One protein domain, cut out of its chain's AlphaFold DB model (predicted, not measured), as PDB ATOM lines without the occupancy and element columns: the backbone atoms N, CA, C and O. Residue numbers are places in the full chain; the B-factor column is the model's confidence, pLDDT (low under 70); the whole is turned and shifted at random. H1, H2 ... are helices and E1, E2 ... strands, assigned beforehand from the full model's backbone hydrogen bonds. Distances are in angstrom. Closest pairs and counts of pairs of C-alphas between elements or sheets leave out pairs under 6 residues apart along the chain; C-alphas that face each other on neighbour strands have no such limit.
ATOM      1  N   PHE A   4      22.320 -19.580  56.522       75.69
ATOM      2  CA  PHE A   4      22.826 -20.390  55.418       75.69
ATOM      3  C   PHE A   4      21.897 -20.225  54.221       75.69
ATOM      4  O   PHE A   4      20.675 -20.238  54.387       75.69
ATOM      5  N   LYS A   5      22.436 -20.051  53.014       82.50
ATOM      6  CA  LYS A   5      21.596 -19.874  51.827       82.50
ATOM      7  C   LYS A   5      21.286 -21.204  51.165       82.50
ATOM      8  O   LYS A   5      22.146 -22.070  51.017       82.50
ATOM      9  N   CYS A   6      20.055 -21.332  50.685       84.06
ATOM     10  CA  CYS A   6      19.609 -22.481  49.922       84.06
ATOM     11  C   CYS A   6      20.494 -22.699  48.691       84.06
ATOM     12  O   CYS A   6      20.728 -21.779  47.897       84.06
ATOM     13  N   LYS A   7      20.957 -23.941  48.509       81.00
ATOM     14  CA  LYS A   7      21.792 -24.315  47.363       81.00
ATOM     15  C   LYS A   7      21.027 -24.281  46.035       81.00
ATOM     16  O   LYS A   7      21.657 -24.069  45.005       81.00
ATOM     17  N   MET A   8      19.692 -24.380  46.076       83.88
ATOM     18  CA  MET A   8      18.815 -24.341  44.897       83.88
ATOM     19  C   MET A   8      18.418 -22.910  44.500       83.88
ATOM     20  O   MET A   8      18.695 -22.492  43.383       83.88
ATOM     21  N   CYS A   9      17.811 -22.126  45.404       80.44
ATOM     22  CA  CYS A   9      17.253 -20.802  45.072       80.44
ATOM     23  C   CYS A   9      18.030 -19.603  45.647       80.44
ATOM     24  O   CYS A   9      17.769 -18.463  45.282       80.44
ATOM     25  N   GLY A  10      18.976 -19.823  46.567       80.12
ATOM     26  CA  GLY A  10      19.718 -18.744  47.233       80.12
ATOM     27  C   GLY A  10      18.963 -18.008  48.350       80.12
ATOM     28  O   GLY A  10      19.552 -17.116  48.966       80.12
ATOM     29  N   GLY A  11      17.712 -18.382  48.641       80.56
ATOM     30  CA  GLY A  11      16.941 -17.875  49.781       80.56
ATOM     31  C   GLY A  11      17.532 -18.302  51.129       80.56
ATOM     32  O   GLY A  11      18.206 -19.327  51.222       80.56
ATOM     33  N   SER A  12      17.303 -17.515  52.178       79.38
ATOM     34  CA  SER A  12      17.800 -17.818  53.528       79.38
ATOM     35  C   SER A  12      17.119 -19.058  54.113       79.38
ATOM     36  O   SER A  12      15.903 -19.200  54.000       79.38
ATOM     37  N   LEU A  13      17.892 -19.928  54.762       77.31
ATOM     38  CA  LEU A  13      17.398 -21.092  55.493       77.31
ATOM     39  C   LEU A  13      17.482 -20.863  56.996       77.31
ATOM     40  O   LEU A  13      18.522 -20.455  57.517       77.31
ATOM     41  N   ASN A  14      16.395 -21.191  57.686       69.31
ATOM     42  CA  ASN A  14      16.364 -21.253  59.138       69.31
ATOM     43  C   ASN A  14      16.902 -22.619  59.581       69.31
ATOM     44  O   ASN A  14      16.248 -23.642  59.391       69.31
ATOM     45  N   ILE A  15      18.120 -22.640  60.126       70.94
ATOM     46  CA  ILE A  15      18.764 -23.864  60.616       70.94
ATOM     47  C   ILE A  15      18.601 -23.948  62.134       70.94
ATOM     48  O   ILE A  15      19.052 -23.060  62.859       70.94
ATOM     49  N   GLU A  16      18.003 -25.039  62.612       67.25
ATOM     50  CA  GLU A  16      18.054 -25.434  64.023       67.25
ATOM     51  C   GLU A  16      19.327 -26.251  64.298       67.25
ATOM     52  O   GLU A  16      19.773 -27.051  63.471       67.25
ATOM     53  N   GLU A  17      19.935 -26.035  65.464       62.91
ATOM     54  CA  GLU A  17      21.225 -26.619  65.838       62.91
ATOM     55  C   GLU A  17      21.126 -28.155  65.948       62.91
ATOM     56  O   GLU A  17      20.420 -28.683  66.804       62.91
ATOM     57  N   GLY A  18      21.820 -28.878  65.059       66.25
ATOM     58  CA  GLY A  18      21.830 -30.349  65.003       66.25
ATOM     59  C   GLY A  18      21.043 -30.978  63.846       66.25
ATOM     60  O   GLY A  18      21.160 -32.185  63.638       66.25
ATOM     61  N   ASN A  19      20.300 -30.193  63.057       75.44
ATOM     62  CA  ASN A  19      19.615 -30.702  61.866       75.44
ATOM     63  C   ASN A  19      20.581 -30.840  60.678       75.44
ATOM     64  O   ASN A  19      21.298 -29.909  60.322       75.44
ATOM     65  N   SER A  20      20.555 -31.999  60.025       80.12
ATOM     66  CA  SER A  20      21.357 -32.318  58.833       80.12
ATOM     67  C   SER A  20      20.603 -32.123  57.512       80.12
ATOM     68  O   SER A  20      21.181 -32.257  56.429       80.12
ATOM     69  N   VAL A  21      19.310 -31.791  57.594       83.50
ATOM     70  CA  VAL A  21      18.410 -31.516  56.469       83.50
ATOM     71  C   VAL A  21      17.491 -30.340  56.810       83.50
ATOM     72  O   VAL A  21      17.059 -30.207  57.953       83.50
ATOM     73  N   ALA A  22      17.164 -29.503  55.826       83.19
ATOM     74  CA  ALA A  22      16.217 -28.397  55.973       83.19
ATOM     75  C   ALA A  22      15.371 -28.204  54.711       83.19
ATOM     76  O   ALA A  22      15.811 -28.485  53.595       83.19
ATOM     77  N   THR A  23      14.155 -27.696  54.890       84.56
ATOM     78  CA  THR A  23      13.271 -27.303  53.787       84.56
ATOM     79  C   THR A  23      13.395 -25.803  53.564       84.56
ATOM     80  O   THR A  23      13.444 -25.037  54.520       84.56
ATOM     81  N   CYS A  24      13.496 -25.378  52.306       82.19
ATOM     82  CA  CYS A  24      13.544 -23.958  51.987       82.19
ATOM     83  C   CYS A  24      12.154 -23.326  52.022       82.19
ATOM     84  O   CYS A  24      11.281 -23.754  51.275       82.19
ATOM     85  N   ASP A  25      11.993 -22.252  52.795       79.50
ATOM     86  CA  ASP A  25      10.740 -21.487  52.866       79.50
ATOM     87  C   ASP A  25      10.395 -20.781  51.539       79.50
ATOM     88  O   ASP A  25       9.236 -20.476  51.284       79.50
ATOM     89  N   TYR A  26      11.393 -20.541  50.677       79.06
ATOM     90  CA  TYR A  26      11.212 -19.844  49.399       79.06
ATOM     91  C   TYR A  26      10.870 -20.784  48.236       79.06
ATOM     92  O   TYR A  26       9.970 -20.479  47.466       79.06
ATOM     93  N   CYS A  27      11.583 -21.907  48.079       77.56
ATOM     94  CA  CYS A  27      11.374 -22.832  46.949       77.56
ATOM     95  C   CYS A  27      10.780 -24.190  47.347       77.56
ATOM     96  O   CYS A  27      10.713 -25.095  46.521       77.56
ATOM     97  N   GLY A  28      10.427 -24.388  48.621       76.12
ATOM     98  CA  GLY A  28       9.807 -25.619  49.125       76.12
ATOM     99  C   GLY A  28      10.685 -26.876  49.056       76.12
ATOM    100  O   GLY A  28      10.256 -27.948  49.478       76.12
ATOM    101  N   THR A  29      11.914 -26.786  48.534       81.44
ATOM    102  CA  THR A  29      12.779 -27.955  48.346       81.44
ATOM    103  C   THR A  29      13.456 -28.368  49.641       81.44
ATOM    104  O   THR A  29      14.058 -27.542  50.338       81.44
ATOM    105  N   LYS A  30      13.411 -29.670  49.917       85.06
ATOM    106  CA  LYS A  30      14.156 -30.303  51.001       85.06
ATOM    107  C   LYS A  30      15.603 -30.511  50.561       85.06
ATOM    108  O   LYS A  30      15.835 -31.076  49.502       85.06
ATOM    109  N   GLN A  31      16.558 -30.054  51.362       84.94
ATOM    110  CA  GLN A  31      17.979 -30.120  51.037       84.94
ATOM    111  C   GLN A  31      18.814 -30.544  52.241       84.94
ATOM    112  O   GLN A  31      18.421 -30.367  53.395       84.94
ATOM    113  N   THR A  32      19.980 -31.102  51.959       87.00
ATOM    114  CA  THR A  32      20.996 -31.457  52.945       87.00
ATOM    115  C   THR A  32      21.778 -30.228  53.403       87.00
ATOM    116  O   THR A  32      21.975 -29.276  52.646       87.00
ATOM    117  N   LEU A  33      22.187 -30.237  54.670       83.12
ATOM    118  CA  LEU A  33      22.970 -29.176  55.293       83.12
ATOM    119  C   LEU A  33      24.397 -29.660  55.586       83.12
ATOM    120  O   LEU A  33      24.580 -30.827  55.946       83.12
ATOM    121  N   PRO A  34      25.404 -28.779  55.469       79.44
ATOM    122  CA  PRO A  34      26.773 -29.104  55.839       79.44
ATOM    123  C   PRO A  34      26.976 -29.086  57.357       79.44
ATOM    124  O   PRO A  34      26.189 -28.507  58.110       79.44
ATOM    125  N   LYS A  35      28.087 -29.665  57.822       73.31
ATOM    126  CA  LYS A  35      28.502 -29.577  59.232       73.31
ATOM    127  C   LYS A  35      29.053 -28.174  59.528       73.31
ATOM    128  O   LYS A  35      30.237 -27.887  59.325       73.31
ATOM    129  N   LEU A  36      28.177 -27.278  59.986       68.69
ATOM    130  CA  LEU A  36      28.515 -25.891  60.313       68.69
ATOM    131  C   LEU A  36      29.096 -25.783  61.730       68.69
ATOM    132  O   LEU A  36      28.360 -25.681  62.704       68.69
ATOM    133  N   ASN A  37      30.427 -25.772  61.827       65.75
ATOM    134  CA  ASN A  37      31.147 -25.588  63.097       65.75
ATOM    135  C   ASN A  37      31.676 -24.149  63.299       65.75
ATOM    136  O   ASN A  37      32.154 -23.831  64.384       65.75
ATOM    137  N   ASP A  38      31.649 -23.304  62.257       67.69
ATOM    138  CA  ASP A  38      32.210 -21.939  62.242       67.69
ATOM    139  C   ASP A  38      31.570 -21.092  61.111       67.69
ATOM    140  O   ASP A  38      31.289 -21.613  60.024       67.69
ATOM    141  N   ASP A  39      31.404 -19.782  61.332       72.75
ATOM    142  CA  ASP A  39      30.932 -18.776  60.361       72.75
ATOM    143  C   ASP A  39      31.782 -18.772  59.081       72.75
ATOM    144  O   ASP A  39      31.296 -18.510  57.974       72.75
ATOM    145  N   ARG A  40      33.076 -19.099  59.198       79.56
ATOM    146  CA  ARG A  40      33.973 -19.217  58.042       79.56
ATOM    147  C   ARG A  40      33.515 -20.300  57.058       79.56
ATOM    148  O   ARG A  40      33.592 -20.076  55.849       79.56
ATOM    149  N   ARG A  41      33.019 -21.448  57.540       79.81
ATOM    150  CA  ARG A  41      32.538 -22.543  56.674       79.81
ATOM    151  C   ARG A  41      31.224 -22.196  55.992       79.81
ATOM    152  O   ARG A  41      31.094 -22.449  54.797       79.81
ATOM    153  N   ALA A  42      30.294 -21.565  56.709       78.19
ATOM    154  CA  ALA A  42      29.038 -21.093  56.126       78.19
ATOM    155  C   ALA A  42      29.296 -20.163  54.924       78.19
ATOM    156  O   ALA A  42      28.736 -20.365  53.849       78.19
ATOM    157  N   ASN A  43      30.243 -19.227  55.064       83.12
ATOM    158  CA  ASN A  43      30.636 -18.316  53.984       83.12
ATOM    159  C   ASN A  43      31.268 -19.029  52.772       83.12
ATOM    160  O   ASN A  43      31.041 -18.619  51.631       83.12
ATOM    161  N   LEU A  44      32.067 -20.084  52.989       86.00
ATOM    162  CA  LEU A  44      32.645 -20.876  51.894       86.00
ATOM    163  C   LEU A  44      31.555 -21.609  51.102       86.00
ATOM    164  O   LEU A  44      31.556 -21.549  49.873       86.00
ATOM    165  N   TYR A  45      30.595 -22.228  51.792       86.69
ATOM    166  CA  TYR A  45      29.456 -22.886  51.154       86.69
ATOM    167  C   TYR A  45      28.549 -21.907  50.409       86.69
ATOM    168  O   TYR A  45      28.187 -22.176  49.269       86.69
ATOM    169  N   ASP A  46      28.225 -20.752  50.992       85.31
ATOM    170  CA  ASP A  46      27.408 -19.731  50.326       85.31
ATOM    171  C   ASP A  46      28.059 -19.247  49.023       85.31
ATOM    172  O   ASP A  46      27.382 -19.081  48.001       85.31
ATOM    173  N   ARG A  47      29.387 -19.071  49.035       86.56
ATOM    174  CA  ARG A  47      30.167 -18.705  47.849       86.56
ATOM    175  C   ARG A  47      30.200 -19.832  46.813       86.56
ATOM    176  O   ARG A  47      30.023 -19.557  45.628       86.56
ATOM    177  N   ALA A  48      30.395 -21.081  47.235       87.31
ATOM    178  CA  ALA A  48      30.387 -22.237  46.339       87.31
ATOM    179  C   ALA A  48      29.002 -22.455  45.701       87.31
ATOM    180  O   ALA A  48      28.893 -22.603  44.484       87.31
ATOM    181  N   ASN A  49      27.936 -22.358  46.499       87.56
ATOM    182  CA  ASN A  49      26.549 -22.451  46.047       87.56
ATOM    183  C   ASN A  49      26.188 -21.308  45.086       87.56
ATOM    184  O   ASN A  49      25.464 -21.528  44.121       87.56
ATOM    185  N   HIS A  50      26.708 -20.093  45.302       85.56
ATOM    186  CA  HIS A  50      26.552 -18.988  44.351       85.56
ATOM    187  C   HIS A  50      27.193 -19.300  42.994       85.56
ATOM    188  O   HIS A  50      26.552 -19.104  41.966       85.56
ATOM    189  N   PHE A  51      28.420 -19.832  42.977       85.75
ATOM    190  CA  PHE A  51      29.053 -20.254  41.725       85.75
ATOM    191  C   PHE A  51      28.279 -21.381  41.033       85.75
ATOM    192  O   PHE A  51      28.101 -21.320  39.821       85.75
ATOM    193  N   ARG A  52      27.738 -22.354  41.781       87.94
ATOM    194  CA  ARG A  52      26.863 -23.397  41.214       87.94
ATOM    195  C   ARG A  52      25.614 -22.822  40.549       87.94
ATOM    196  O   ARG A  52      25.323 -23.199  39.424       87.94
ATOM    197  N   ARG A  53      24.897 -21.905  41.212       85.25
ATOM    198  CA  ARG A  53      23.677 -21.282  40.659       85.25
ATOM    199  C   ARG A  53      23.939 -20.444  39.404       85.25
ATOM    200  O   ARG A  53      23.027 -20.254  38.616       85.25
ATOM    201  N   ASN A  54      25.172 -19.973  39.217       80.94
ATOM    202  CA  ASN A  54      25.598 -19.249  38.017       80.94
ATOM    203  C   ASN A  54      26.267 -20.163  36.970       80.94
ATOM    204  O   ASN A  54      26.916 -19.662  36.053       80.94
ATOM    205  N   ASN A  55      26.149 -21.490  37.113       78.50
ATOM    206  CA  ASN A  55      26.740 -22.497  36.225       78.50
ATOM    207  C   ASN A  55      28.289 -22.473  36.161       78.50
ATOM    208  O   ASN A  55      28.905 -23.025  35.251       78.50
ATOM    209  N   GLU A  56      28.956 -21.896  37.170       81.19
ATOM    210  CA  GLU A  56      30.419 -21.854  37.321       81.19
ATOM    211  C   GLU A  56      30.940 -23.043  38.158       81.19
ATOM    212  O   GLU A  56      31.586 -22.879  39.200       81.19
ATOM    213  N   PHE A  57      30.648 -24.268  37.707       85.19
ATOM    214  CA  PHE A  57      30.883 -25.503  38.472       85.19
ATOM    215  C   PHE A  57      32.349 -25.742  38.865       85.19
ATOM    216  O   PHE A  57      32.604 -26.227  39.966       85.19
ATOM    217  N   ASP A  58      33.315 -25.362  38.025       81.88
ATOM    218  CA  ASP A  58      34.743 -25.604  38.291       81.88
ATOM    219  C   ASP A  58      35.270 -24.713  39.431       81.88
ATOM    220  O   ASP A  58      36.023 -25.165  40.297       81.88
ATOM    221  N   LYS A  59      34.801 -23.456  39.503       83.81
ATOM    222  CA  LYS A  59      35.108 -22.557  40.629       83.81
ATOM    223  C   LYS A  59      34.463 -23.051  41.920       83.81
ATOM    224  O   LYS A  59      35.085 -22.973  42.978       83.81
ATOM    225  N   ALA A  60      33.233 -23.562  41.841       87.31
ATOM    226  CA  ALA A  60      32.557 -24.156  42.989       87.31
ATOM    227  C   ALA A  60      33.290 -25.412  43.491       87.31
ATOM    228  O   ALA A  60      33.512 -25.552  44.692       87.31
ATOM    229  N   MET A  61      33.720 -26.290  42.577       86.62
ATOM    230  CA  MET A  61      34.443 -27.523  42.899       86.62
ATOM    231  C   MET A  61      35.744 -27.247  43.659       86.62
ATOM    232  O   MET A  61      35.976 -27.887  44.681       86.62
ATOM    233  N   GLY A  62      36.524 -26.241  43.249       87.19
ATOM    234  CA  GLY A  62      37.739 -25.845  43.971       87.19
ATOM    235  C   GLY A  62      37.482 -25.384  45.414       87.19
ATOM    236  O   GLY A  62      38.299 -25.628  46.300       87.19
ATOM    237  N   ILE A  63      36.323 -24.771  45.690       88.75
ATOM    238  CA  ILE A  63      35.942 -24.387  47.059       88.75
ATOM    239  C   ILE A  63      35.525 -25.617  47.879       88.75
ATOM    240  O   ILE A  63      35.924 -25.729  49.036       88.75
ATOM    241  N   TYR A  64      34.778 -26.563  47.302       90.12
ATOM    242  CA  TYR A  64      34.445 -27.812  48.004       90.12
ATOM    243  C   TYR A  64      35.681 -28.672  48.282       90.12
ATOM    244  O   TYR A  64      35.767 -29.292  49.336       90.12
ATOM    245  N   GLU A  65      36.672 -28.668  47.391       89.31
ATOM    246  CA  GLU A  65      37.967 -29.315  47.634       89.31
ATOM    247  C   GLU A  65      38.730 -28.657  48.783       89.31
ATOM    248  O   GLU A  65      39.298 -29.360  49.616       89.31
ATOM    249  N   GLN A  66      38.687 -27.326  48.887       89.69
ATOM    250  CA  GLN A  66      39.234 -26.618  50.042       89.69
ATOM    251  C   GLN A  66      38.521 -27.024  51.343       89.69
ATOM    252  O   GLN A  66      39.183 -27.226  52.360       89.69
ATOM    253  N   ILE A  67      37.192 -27.174  51.315       87.62
ATOM    254  CA  ILE A  67      36.407 -27.626  52.475       87.62
ATOM    255  C   ILE A  67      36.809 -29.054  52.871       87.62
ATOM    256  O   ILE A  67      37.082 -29.299  54.044       87.62
ATOM    257  N   LEU A  68      36.928 -29.972  51.908       87.12
ATOM    258  CA  LEU A  68      37.331 -31.362  52.158       87.12
ATOM    259  C   LEU A  68      38.788 -31.505  52.612       87.12
ATOM    260  O   LEU A  68      39.116 -32.432  53.349       87.12
ATOM    261  N   ALA A  69      39.666 -30.588  52.197       87.75
ATOM    262  CA  ALA A  69      41.038 -30.530  52.691       87.75
ATOM    263  C   ALA A  69      41.099 -30.133  54.177       87.75
ATOM    264  O   ALA A  69      42.013 -30.557  54.885       87.75
ATOM    265  N   GLU A  70      40.137 -29.336  54.654       85.69
ATOM    266  CA  GLU A  70      39.988 -28.992  56.072       85.69
ATOM    267  C   GLU A  70      39.212 -30.069  56.861       85.69
ATOM    268  O   GLU A  70      39.499 -30.279  58.040       85.69
ATOM    269  N   ASP A  71      38.238 -30.746  56.241       83.44
ATOM    270  CA  ASP A  71      37.420 -31.805  56.848       83.44
ATOM    271  C   ASP A  71      36.949 -32.829  55.816       83.44
ATOM    272  O   ASP A  71      35.986 -32.625  55.077       83.44
ATOM    273  N   ASN A  72      37.614 -33.978  55.825       85.62
ATOM    274  CA  ASN A  72      37.330 -35.089  54.928       85.62
ATOM    275  C   ASN A  72      36.104 -35.922  55.338       85.62
ATOM    276  O   ASN A  72      35.873 -36.970  54.749       85.62
ATOM    277  N   THR A  73      35.332 -35.499  56.344       84.94
ATOM    278  CA  THR A  73      34.109 -36.188  56.790       84.94
ATOM    279  C   THR A  73      32.834 -35.412  56.455       84.94
ATOM    280  O   THR A  73      31.747 -35.757  56.941       84.94
ATOM    281  N   ASP A  74      32.945 -34.336  55.671       85.75
ATOM    282  CA  ASP A  74      31.805 -33.526  55.252       85.75
ATOM    283  C   ASP A  74      31.099 -34.159  54.042       85.75
ATOM    284  O   ASP A  74      31.535 -34.057  52.892       85.75
ATOM    285  N   SER A  75      29.983 -34.833  54.317       88.56
ATOM    286  CA  SER A  75      29.167 -35.504  53.307       88.56
ATOM    287  C   SER A  75      28.524 -34.536  52.311       88.56
ATOM    288  O   SER A  75      28.342 -34.901  51.151       88.56
ATOM    289  N   GLU A  76      28.216 -33.299  52.723       89.12
ATOM    290  CA  GLU A  76      27.614 -32.300  51.832       89.12
ATOM    291  C   GLU A  76      28.629 -31.761  50.823       89.12
ATOM    292  O   GLU A  76      28.278 -31.515  49.667       89.12
ATOM    293  N   ALA A  77      29.899 -31.623  51.219       89.19
ATOM    294  CA  ALA A  77      30.964 -31.223  50.304       89.19
ATOM    295  C   ALA A  77      31.205 -32.287  49.225       89.19
ATOM    296  O   ALA A  77      31.317 -31.945  48.045       89.19
ATOM    297  N   TYR A  78      31.227 -33.572  49.601       91.69
ATOM    298  CA  TYR A  78      31.318 -34.673  48.638       91.69
ATOM    299  C   TYR A  78      30.131 -34.683  47.672       91.69
ATOM    300  O   TYR A  78      30.334 -34.689  46.456       91.69
ATOM    301  N   TRP A  79      28.900 -34.588  48.185       92.25
ATOM    302  CA  TRP A  79      27.709 -34.534  47.336       92.25
ATOM    303  C   TRP A  79      27.716 -33.319  46.401       92.25
ATOM    304  O   TRP A  79      27.439 -33.432  45.207       92.25
ATOM    305  N   SER A  80      28.131 -32.156  46.895       90.12
ATOM    306  CA  SER A  80      28.219 -30.944  46.080       90.12
ATOM    307  C   SER A  80      29.267 -31.045  44.964       90.12
ATOM    308  O   SER A  80      29.056 -30.481  43.887       90.12
ATOM    309  N   ARG A  81      30.360 -31.802  45.163       90.81
ATOM    310  CA  ARG A  81      31.322 -32.130  44.093       90.81
ATOM    311  C   ARG A  81      30.710 -33.034  43.032       90.81
ATOM    312  O   ARG A  81      30.915 -32.756  41.851       90.81
ATOM    313  N   VAL A  82      29.917 -34.037  43.422       90.62
ATOM    314  CA  VAL A  82      29.148 -34.861  42.470       90.62
ATOM    315  C   VAL A  82      28.241 -33.962  41.639       90.62
ATOM    316  O   VAL A  82      28.334 -33.939  40.414       90.62
ATOM    317  N   LEU A  83      27.439 -33.119  42.289       90.12
ATOM    318  CA  LEU A  83      26.556 -32.203  41.583       90.12
ATOM    319  C   LEU A  83      27.321 -31.239  40.651       90.12
ATOM    320  O   LEU A  83      26.762 -30.790  39.656       90.12
ATOM    321  N   CYS A  84      28.560 -30.835  40.966       88.44
ATOM    322  CA  CYS A  84      29.376 -29.990  40.076       88.44
ATOM    323  C   CYS A  84      29.910 -30.784  38.880       88.44
ATOM    324  O   CYS A  84      29.931 -30.286  37.756       88.44
ATOM    325  N   ARG A  85      30.316 -32.033  39.117       87.00
ATOM    326  CA  ARG A  85      30.868 -32.939  38.109       87.00
ATOM    327  C   ARG A  85      29.841 -33.307  37.038       87.00
ATOM    328  O   ARG A  85      30.178 -33.289  35.857       87.00
ATOM    329  N   TYR A  86      28.599 -33.562  37.449       87.19
ATOM    330  CA  TYR A  86      27.463 -33.818  36.552       87.19
ATOM    331  C   TYR A  86      26.797 -32.528  36.037       87.19
ATOM    332  O   TYR A  86      25.872 -32.589  35.228       87.19
ATOM    333  N   GLY A  87      27.284 -31.350  36.457       85.81
ATOM    334  CA  GLY A  87      26.769 -30.057  36.005       85.81
ATOM    335  C   GLY A  87      25.294 -29.871  36.343       85.81
ATOM    336  O   GLY A  87      24.526 -29.453  35.483       85.81
ATOM    337  N   ILE A  88      24.897 -30.253  37.559       87.81
ATOM    338  CA  ILE A  88      23.498 -30.234  37.971       87.81
ATOM    339  C   ILE A  88      23.054 -28.807  38.245       87.81
ATOM    340  O   ILE A  88      23.530 -28.183  39.203       87.81
ATOM    341  N   GLU A  89      22.115 -28.340  37.436       85.00
ATOM    342  CA  GLU A  89      21.384 -27.095  37.625       85.00
ATOM    343  C   GLU A  89      19.971 -27.411  38.116       85.00
ATOM    344  O   GLU A  89      19.392 -28.443  37.796       85.00
ATOM    345  N   TYR A  90      19.434 -26.546  38.966       84.31
ATOM    346  CA  TYR A  90      18.128 -26.747  39.576       84.31
ATOM    347  C   TYR A  90      17.156 -25.725  38.997       84.31
ATOM    348  O   TYR A  90      17.113 -24.563  39.420       84.31
ATOM    349  N   VAL A  91      16.397 -26.169  38.001       81.12
ATOM    350  CA  VAL A  91      15.432 -25.346  37.269       81.12
ATOM    351  C   VAL A  91      14.074 -25.469  37.939       81.12
ATOM    352  O   VAL A  91      13.720 -26.524  38.455       81.12
ATOM    353  N   GLU A  92      13.341 -24.367  38.020       77.25
ATOM    354  CA  GLU A  92      11.993 -24.386  38.578       77.25
ATOM    355  C   GLU A  92      11.055 -25.046  37.581       77.25
ATOM    356  O   GLU A  92      10.946 -24.587  36.447       77.25
ATOM    357  N   ASP A  93      10.425 -26.136  37.997       70.69
ATOM    358  CA  ASP A  93       9.348 -26.745  37.240       70.69
ATOM    359  C   ASP A  93       8.118 -25.827  37.335       70.69
ATOM    360  O   ASP A  93       7.621 -25.620  38.450       70.69
ATOM    361  N   PRO A  94       7.631 -25.264  36.212       58.62
ATOM    362  CA  PRO A  94       6.495 -24.346  36.212       58.62
ATOM    363  C   PRO A  94       5.240 -24.957  36.847       58.62
ATOM    364  O   PRO A  94       4.521 -24.264  37.562       58.62
ATOM    365  N   ALA A  95       5.026 -26.267  36.674       62.06
ATOM    366  CA  ALA A  95       3.838 -26.960  37.163       62.06
ATOM    367  C   ALA A  95       3.870 -27.201  38.679       62.06
ATOM    368  O   ALA A  95       2.852 -27.108  39.361       62.06
ATOM    369  N   THR A  96       5.041 -27.525  39.236       70.06
ATOM    370  CA  THR A  96       5.157 -27.911  40.654       70.06
ATOM    371  C   THR A  96       5.791 -26.838  41.538       70.06
ATOM    372  O   THR A  96       5.822 -27.004  42.762       70.06
ATOM    373  N   ARG A  97       6.343 -25.767  40.941       66.75
ATOM    374  CA  ARG A  97       7.246 -24.766  41.556       66.75
ATOM    375  C   ARG A  97       8.438 -25.370  42.306       66.75
ATOM    376  O   ARG A  97       9.180 -24.675  43.003       66.75
ATOM    377  N   LYS A  98       8.646 -26.684  42.185       73.56
ATOM    378  CA  LYS A  98       9.782 -27.382  42.774       73.56
ATOM    379  C   LYS A  98      10.959 -27.241  41.838       73.56
ATOM    380  O   LYS A  98      10.834 -27.259  40.619       73.56
ATOM    381  N   ARG A  99      12.140 -27.125  42.427       80.25
ATOM    382  CA  ARG A  99      13.378 -27.096  41.660       80.25
ATOM    383  C   ARG A  99      13.773 -28.525  41.291       80.25
ATOM    384  O   ARG A  99      14.121 -29.304  42.177       80.25
ATOM    385  N   VAL A 100      13.701 -28.860  40.007       80.62
ATOM    386  CA  VAL A 100      14.069 -30.167  39.448       80.62
ATOM    387  C   VAL A 100      15.505 -30.137  38.910       80.62
ATOM    388  O   VAL A 100      15.931 -29.108  38.376       80.62
ATOM    389  N   PRO A 101      16.287 -31.220  39.073       86.19
ATOM    390  CA  PRO A 101      17.650 -31.273  38.559       86.19
ATOM    391  C   PRO A 101      17.652 -31.413  37.032       86.19
ATOM    392  O   PRO A 101      16.932 -32.240  36.481       86.19
ATOM    393  N   THR A 102      18.513 -30.665  36.354       83.81
ATOM    394  CA  THR A 102      18.893 -30.858  34.950       83.81
ATOM    395  C   THR A 102      20.363 -31.261  34.879       83.81
ATOM    396  O   THR A 102      21.166 -30.867  35.725       83.81
ATOM    397  N   VAL A 103      20.731 -32.092  33.901       84.94
ATOM    398  CA  VAL A 103      22.108 -32.582  33.733       84.94
ATOM    399  C   VAL A 103      22.750 -31.844  32.564       84.94
ATOM    400  O   VAL A 103      22.391 -32.099  31.421       84.94
ATOM    401  N   ASN A 104      23.718 -30.966  32.847       79.31
ATOM    402  CA  ASN A 104      24.423 -30.174  31.823       79.31
ATOM    403  C   ASN A 104      25.856 -30.686  31.536       79.31
ATOM    404  O   ASN A 104      26.584 -30.114  30.721       79.31
ATOM    405  N   ARG A 105      26.317 -31.725  32.253       82.12
ATOM    406  CA  ARG A 105      27.617 -32.392  32.029       82.12
ATOM    407  C   ARG A 105      27.457 -33.913  32.077       82.12
ATOM    408  O   ARG A 105      27.946 -34.573  32.994       82.12
ATOM    409  N   THR A 106      26.774 -34.471  31.081       80.56
ATOM    410  CA  THR A 106      26.533 -35.922  30.992       80.56
ATOM    411  C   THR A 106      27.837 -36.711  30.834       80.56
ATOM    412  O   THR A 106      28.785 -36.248  30.189       80.56
ATOM    413  N   GLN A 107      27.873 -37.908  31.430       79.38
ATOM    414  CA  GLN A 107      28.978 -38.873  31.380       79.38
ATOM    415  C   GLN A 107      28.445 -40.276  31.044       79.38
ATOM    416  O   GLN A 107      27.248 -40.523  31.160       79.38
ATOM    417  N   TYR A 108      29.313 -41.211  30.651       75.25
ATOM    418  CA  TYR A 108      28.916 -42.618  30.460       75.25
ATOM    419  C   TYR A 108      28.846 -43.407  31.773       75.25
ATOM    420  O   TYR A 108      28.138 -44.406  31.861       75.25
ATOM    421  N   THR A 109      29.593 -42.982  32.793       79.88
ATOM    422  CA  THR A 109      29.602 -43.619  34.111       79.88
ATOM    423  C   THR A 109      28.348 -43.253  34.887       79.88
ATOM    424  O   THR A 109      27.961 -42.085  34.915       79.88
ATOM    425  N   SER A 110      27.729 -44.237  35.538       83.62
ATOM    426  CA  SER A 110      26.594 -43.980  36.421       83.62
ATOM    427  C   SER A 110      27.040 -43.177  37.641       83.62
ATOM    428  O   SER A 110      28.111 -43.424  38.203       83.62
ATOM    429  N   ILE A 111      26.180 -42.272  38.108       87.44
ATOM    430  CA  ILE A 111      26.389 -41.531  39.360       87.44
ATOM    431  C   ILE A 111      26.624 -42.449  40.567       87.44
ATOM    432  O   ILE A 111      27.375 -42.093  41.471       87.44
ATOM    433  N   PHE A 112      26.056 -43.660  40.555       87.75
ATOM    434  CA  PHE A 112      26.239 -44.641  41.626       87.75
ATOM    435  C   PHE A 112      27.668 -45.194  41.701       87.75
ATOM    436  O   PHE A 112      28.097 -45.665  42.757       87.75
ATOM    437  N   ASP A 113      28.420 -45.124  40.602       86.38
ATOM    438  CA  ASP A 113      29.806 -45.579  40.556       86.38
ATOM    439  C   ASP A 113      30.806 -44.511  41.013       86.38
ATOM    440  O   ASP A 113      31.950 -44.863  41.327       86.38
ATOM    441  N   ASP A 114      30.370 -43.253  41.125       87.69
ATOM    442  CA  ASP A 114      31.209 -42.114  41.481       87.69
ATOM    443  C   ASP A 114      31.805 -42.252  42.896       87.69
ATOM    444  O   ASP A 114      31.130 -42.613  43.866       87.69
ATOM    445  N   ALA A 115      33.105 -41.973  43.014       88.88
ATOM    446  CA  ALA A 115      33.831 -42.072  44.277       88.88
ATOM    447  C   ALA A 115      33.359 -41.030  45.306       88.88
ATOM    448  O   ALA A 115      33.270 -41.352  46.491       88.88
ATOM    449  N   ASP A 116      33.016 -39.816  44.863       89.88
ATOM    450  CA  ASP A 116      32.508 -38.758  45.738       89.88
ATOM    451  C   ASP A 116      31.073 -39.077  46.196       89.88
ATOM    452  O   ASP A 116      30.726 -38.806  47.344       89.88
ATOM    453  N   TYR A 117      30.252 -39.736  45.365       91.69
ATOM    454  CA  TYR A 117      28.929 -40.219  45.789       91.69
ATOM    455  C   TYR A 117      29.048 -41.281  46.888       91.69
ATOM    456  O   TYR A 117      28.390 -41.189  47.926       91.69
ATOM    457  N   LYS A 118      29.942 -42.261  46.701       91.50
ATOM    458  CA  LYS A 118      30.209 -43.299  47.709       91.50
ATOM    459  C   LYS A 118      30.696 -42.690  49.026       91.50
ATOM    460  O   LYS A 118      30.206 -43.088  50.080       91.50
ATOM    461  N   ALA A 119      31.575 -41.687  48.969       89.75
ATOM    462  CA  ALA A 119      32.046 -40.959  50.149       89.75
ATOM    463  C   ALA A 119      30.933 -40.134  50.830       89.75
ATOM    464  O   ALA A 119      30.843 -40.110  52.059       89.75
ATOM    465  N   ALA A 120      30.037 -39.505  50.058       89.38
ATOM    466  CA  ALA A 120      28.884 -38.776  50.598       89.38
ATOM    467  C   ALA A 120      27.926 -39.705  51.362       89.38
ATOM    468  O   ALA A 120      27.461 -39.360  52.452       89.38
ATOM    469  N   ILE A 121      27.674 -40.906  50.829       91.06
ATOM    470  CA  ILE A 121      26.889 -41.940  51.510       91.06
ATOM    471  C   ILE A 121      27.650 -42.490  52.720       91.06
ATOM    472  O   ILE A 121      27.050 -42.682  53.767       91.06
ATOM    473  N   GLU A 122      28.958 -42.724  52.648       90.12
ATOM    474  CA  GLU A 122      29.721 -43.242  53.791       90.12
ATOM    475  C   GLU A 122      29.666 -42.297  55.005       90.12
ATOM    476  O   GLU A 122      29.393 -42.739  56.126       90.12
ATOM    477  N   HIS A 123      29.852 -40.995  54.775       88.31
ATOM    478  CA  HIS A 123      29.930 -39.985  55.832       88.31
ATOM    479  C   HIS A 123      28.587 -39.343  56.218       88.31
ATOM    480  O   HIS A 123      28.517 -38.670  57.252       88.31
ATOM    481  N   GLY A 124      27.535 -39.539  55.417       85.19
ATOM    482  CA  GLY A 124      26.205 -38.976  55.649       85.19
ATOM    483  C   GLY A 124      25.405 -39.703  56.733       85.19
ATOM    484  O   GLY A 124      25.516 -40.921  56.925       85.19
ATOM    485  N   ASP A 125      24.550 -38.962  57.436       84.94
ATOM    486  CA  ASP A 125      23.588 -39.560  58.361       84.94
ATOM    487  C   ASP A 125      22.381 -40.190  57.631       84.94
ATOM    488  O   ASP A 125      22.254 -40.116  56.409       84.94
ATOM    489  N   LEU A 126      21.483 -40.847  58.374       85.31
ATOM    490  CA  LEU A 126      20.312 -41.523  57.793       85.31
ATOM    491  C   LEU A 126      19.396 -40.579  56.990       85.31
ATOM    492  O   LEU A 126      18.786 -41.016  56.014       85.31
ATOM    493  N   HIS A 127      19.290 -39.306  57.380       85.31
ATOM    494  CA  HIS A 127      18.414 -38.338  56.718       85.31
ATOM    495  C   HIS A 127      19.060 -37.773  55.449       85.31
ATOM    496  O   HIS A 127      18.380 -37.649  54.430       85.31
ATOM    497  N   GLN A 128      20.363 -37.484  55.487       86.19
ATOM    498  CA  GLN A 128      21.145 -37.041  54.336       86.19
ATOM    499  C   GLN A 128      21.251 -38.137  53.277       86.19
ATOM    500  O   GLN A 128      21.009 -37.866  52.106       86.19
ATOM    501  N   LYS A 129      21.517 -39.386  53.687       90.00
ATOM    502  CA  LYS A 129      21.570 -40.552  52.789       90.00
ATOM    503  C   LYS A 129      20.316 -40.687  51.945       90.00
ATOM    504  O   LYS A 129      20.416 -40.832  50.734       90.00
ATOM    505  N   LYS A 130      19.145 -40.577  52.579       88.50
ATOM    506  CA  LYS A 130      17.864 -40.677  51.877       88.50
ATOM    507  C   LYS A 130      17.730 -39.611  50.783       88.50
ATOM    508  O   LYS A 130      17.305 -39.934  49.684       88.50
ATOM    509  N   ILE A 131      18.131 -38.369  51.066       88.00
ATOM    510  CA  ILE A 131      18.094 -37.286  50.072       88.00
ATOM    511  C   ILE A 131      19.131 -37.522  48.967       88.00
ATOM    512  O   ILE A 131      18.794 -37.390  47.796       88.00
ATOM    513  N   PHE A 132      20.363 -37.919  49.307       91.00
ATOM    514  CA  PHE A 132      21.397 -38.224  48.313       91.00
ATOM    515  C   PHE A 132      20.980 -39.367  47.380       91.00
ATOM    516  O   PHE A 132      21.215 -39.287  46.181       91.00
ATOM    517  N   GLU A 133      20.351 -40.422  47.900       90.62
ATOM    518  CA  GLU A 133      19.828 -41.534  47.098       90.62
ATOM    519  C   GLU A 133      18.660 -41.105  46.198       90.62
ATOM    520  O   GLU A 133      18.625 -41.489  45.028       90.62
ATOM    521  N   GLU A 134      17.723 -40.299  46.711       88.75
ATOM    522  CA  GLU A 134      16.597 -39.759  45.937       88.75
ATOM    523  C   GLU A 134      17.081 -38.837  44.802       88.75
ATOM    524  O   GLU A 134      16.698 -39.038  43.647       88.75
ATOM    525  N   GLU A 135      17.975 -37.884  45.097       89.38
ATOM    526  CA  GLU A 135      18.556 -36.987  44.090       89.38
ATOM    527  C   GLU A 135      19.437 -37.759  43.090       89.38
ATOM    528  O   GLU A 135      19.317 -37.551  41.882       89.38
ATOM    529  N   ALA A 136      20.274 -38.701  43.546       90.31
ATOM    530  CA  ALA A 136      21.106 -39.518  42.658       90.31
ATOM    531  C   ALA A 136      20.266 -40.389  41.716       90.31
ATOM    532  O   ALA A 136      20.591 -40.508  40.535       90.31
ATOM    533  N   LYS A 137      19.158 -40.963  42.203       90.81
ATOM    534  CA  LYS A 137      18.228 -41.721  41.361       90.81
ATOM    535  C   LYS A 137      17.597 -40.834  40.289       90.81
ATOM    536  O   LYS A 137      17.554 -41.249  39.134       90.81
ATOM    537  N   ALA A 138      17.154 -39.628  40.649       88.06
ATOM    538  CA  ALA A 138      16.600 -38.674  39.690       88.06
ATOM    539  C   ALA A 138      17.626 -38.304  38.604       88.06
ATOM    540  O   ALA A 138      17.333 -38.408  37.414       88.06
ATOM    541  N   ILE A 139      18.857 -37.970  39.005       88.88
ATOM    542  CA  ILE A 139      19.949 -37.631  38.080       88.88
ATOM    543  C   ILE A 139      20.290 -38.812  37.158       88.88
ATOM    544  O   ILE A 139      20.478 -38.624  35.957       88.88
ATOM    545  N   ASN A 140      20.338 -40.036  37.690       88.56
ATOM    546  CA  ASN A 140      20.666 -41.230  36.914       88.56
ATOM    547  C   ASN A 140      19.599 -41.575  35.861       88.56
ATOM    548  O   ASN A 140      19.943 -42.031  34.774       88.56
ATOM    549  N   GLU A 141      18.312 -41.380  36.158       87.25
ATOM    550  CA  GLU A 141      17.249 -41.593  35.165       87.25
ATOM    551  C   GLU A 141      17.303 -40.544  34.046       87.25
ATOM    552  O   GLU A 141      17.201 -40.906  32.873       87.25
ATOM    553  N   ILE A 142      17.584 -39.277  34.379       85.06
ATOM    554  CA  ILE A 142      17.829 -38.234  33.370       85.06
ATOM    555  C   ILE A 142      19.027 -38.624  32.495       85.06
ATOM    556  O   ILE A 142      18.932 -38.621  31.270       85.06
ATOM    557  N   GLN A 143      20.136 -39.044  33.110       84.81
ATOM    558  CA  GLN A 143      21.341 -39.488  32.406       84.81
ATOM    559  C   GLN A 143      21.062 -40.652  31.445       84.81
ATOM    560  O   GLN A 143      21.542 -40.634  30.313       84.81
ATOM    561  N   LYS A 144      20.272 -41.654  31.854       84.50
ATOM    562  CA  LYS A 144      19.881 -42.766  30.973       84.50
ATOM    563  C   LYS A 144      19.104 -42.287  29.751       84.50
ATOM    564  O   LYS A 144      19.402 -42.750  28.655       84.50
ATOM    565  N   GLY A 145      18.158 -41.363  29.933       81.75
ATOM    566  CA  GLY A 145      17.403 -40.774  28.825       81.75
ATOM    567  C   GLY A 145      18.298 -40.000  27.853       81.75
ATOM    568  O   GLY A 145      18.148 -40.110  26.639       81.75
ATOM    569  N   ILE A 146      19.291 -39.275  28.375       81.19
ATOM    570  CA  ILE A 146      20.285 -38.580  27.546       81.19
ATOM    571  C   ILE A 146      21.133 -39.587  26.754       81.19
ATOM    572  O   ILE A 146      21.337 -39.417  25.552       81.19
ATOM    573  N   LEU A 147      21.603 -40.655  27.404       82.06
ATOM    574  CA  LEU A 147      22.428 -41.684  26.770       82.06
ATOM    575  C   LEU A 147      21.666 -42.493  25.713       82.06
ATOM    576  O   LEU A 147      22.271 -42.833  24.701       82.06
ATOM    577  N   SER A 148      20.375 -42.782  25.909       80.62
ATOM    578  CA  SER A 148      19.575 -43.487  24.899       80.62
ATOM    579  C   SER A 148      19.417 -42.652  23.631       80.62
ATOM    580  O   SER A 148      19.686 -43.148  22.547       80.62
ATOM    581  N   ILE A 149      19.093 -41.360  23.772       77.50
ATOM    582  CA  ILE A 149      18.978 -40.442  22.627       77.50
ATOM    583  C   ILE A 149      20.334 -40.298  21.924       77.50
ATOM    584  O   ILE A 149      20.413 -40.354  20.705       77.50
ATOM    585  N   SER A 150      21.424 -40.174  22.688       76.56
ATOM    586  CA  SER A 150      22.771 -40.056  22.122       76.56
ATOM    587  C   SER A 150      23.237 -41.302  21.358       76.56
ATOM    588  O   SER A 150      24.147 -41.170  20.542       76.56
ATOM    589  N   GLN A 151      22.708 -42.495  21.646       75.00
ATOM    590  CA  GLN A 151      23.077 -43.729  20.939       75.00
ATOM    591  C   GLN A 151      22.388 -43.861  19.578       75.00
ATOM    592  O   GLN A 151      22.948 -44.500  18.688       75.00
ATOM    593  N   ASP A 152      21.217 -43.245  19.419       75.50
ATOM    594  CA  ASP A 152      20.454 -43.251  18.169       75.50
ATOM    595  C   ASP A 152      20.956 -42.193  17.163       75.50
ATOM    596  O   ASP A 152      20.656 -42.270  15.972       75.50
ATOM    597  N   GLU A 153      21.755 -41.223  17.618       76.25
ATOM    598  CA  GLU A 153      22.323 -40.161  16.784       76.25
ATOM    599  C   GLU A 153      23.544 -40.629  15.978       76.25
ATOM    600  O   GLU A 153      24.488 -41.220  16.511       76.25
TER     601      GLU A 153
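AT A GLANCE: This is residues 4 to 153 of the 879 residues of a protein of Fastidiosipila sp (UniProt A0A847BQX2). Five nearly aligned helices stand together, each with its end-to-end direction reversed from the one before: H1, H2 and H3 form an up-and-down bundle, H4 packs on H3, and the long H5 packs on H4 with its first turns. Two small strand hairpins sit beside H5, E1-E2 by its first part and E3-E4 farther along, and the far end of H5, residues 148 to 152, sticks out with Glu 153. The printed part has 150 residues with five named helices and four named strands, in the order E1 E2 H1 H2 H3 E3 E4 H4 H5; each two-stranded sheet is antiparallel, and the class is mostly helix. The whole is compact, with a radius of gyration of the C-alphas of 14.9 A and spans of 50 by 35 by 29 A.

HOW THE PARTS SIT: E3, residues 88 to 92, and E4, residues 99 to 103, form an antiparallel hairpin at 143 degrees, with N 100 and O 91 within hydrogen-bond range at 2.8 A. H5, residues 126 to 152, comes closest to E4 at the C-alphas of Pro 101 and Ile 139, 6.8 A apart; E3 and H5 are only just apart, at 8.2 A. H4, residues 115 to 123, forms a helical hairpin with H5; they touch with residues 129 to 132 of H5 alone, closest at the C-alphas of Ile 121 and Lys 129, 5.6 A. H3, residues 75 to 85, touches H4 at a shallow tilt of 19 degrees, opposite ways, closest at the C-alphas of Ser 75 and Ala 120, 4.3 A. H2, residues 57 to 70, touches H3 at the C-alphas of Phe 57 and Cys 84, 5.0 A. H1, residues 39 to 53, touches H2 at the C-alphas of Ala 48 and Ala 60, 4.4 A. E1, residues 21 to 23, and E2, residues 30 to 32, form an antiparallel hairpin, with N 31 and O 22 at 2.8 A; the closest C-alphas of E2 and H5 are those of Thr 32 and Gln 128, 5.8 A. In H1, H2, H3, H4 and H5 every O i to N i+4 pair is within hydrogen-bond range.

IN THESE COORDINATES: E1 begins at C-alpha 21 (18.410, -31.516, 56.469); E1 and E2 are each 7.2 A long. H1 spans 21.1 A, H2 20.1 A, H3 15.5 A and H4 12.4 A. E3 spans 12.9 A and E4 13.0 A. H5, the longest helix, spans 39.7 A and ends at C-alpha 152 (20.454, -43.251, 18.169).

THE WHOLE: The two C-alphas farthest apart, those of Glu 17 and Glu 153, are 50.9 A apart. The printed part has no cut. The link from E4 to H4, 11 residues, is long, and residues 4 to 20 hold no named element. The mean pLDDT of the printed part is 82.9; it is under 70 at residue 14, residues 16 to 18, 36 to 38 and 94 to 95, and residue 97.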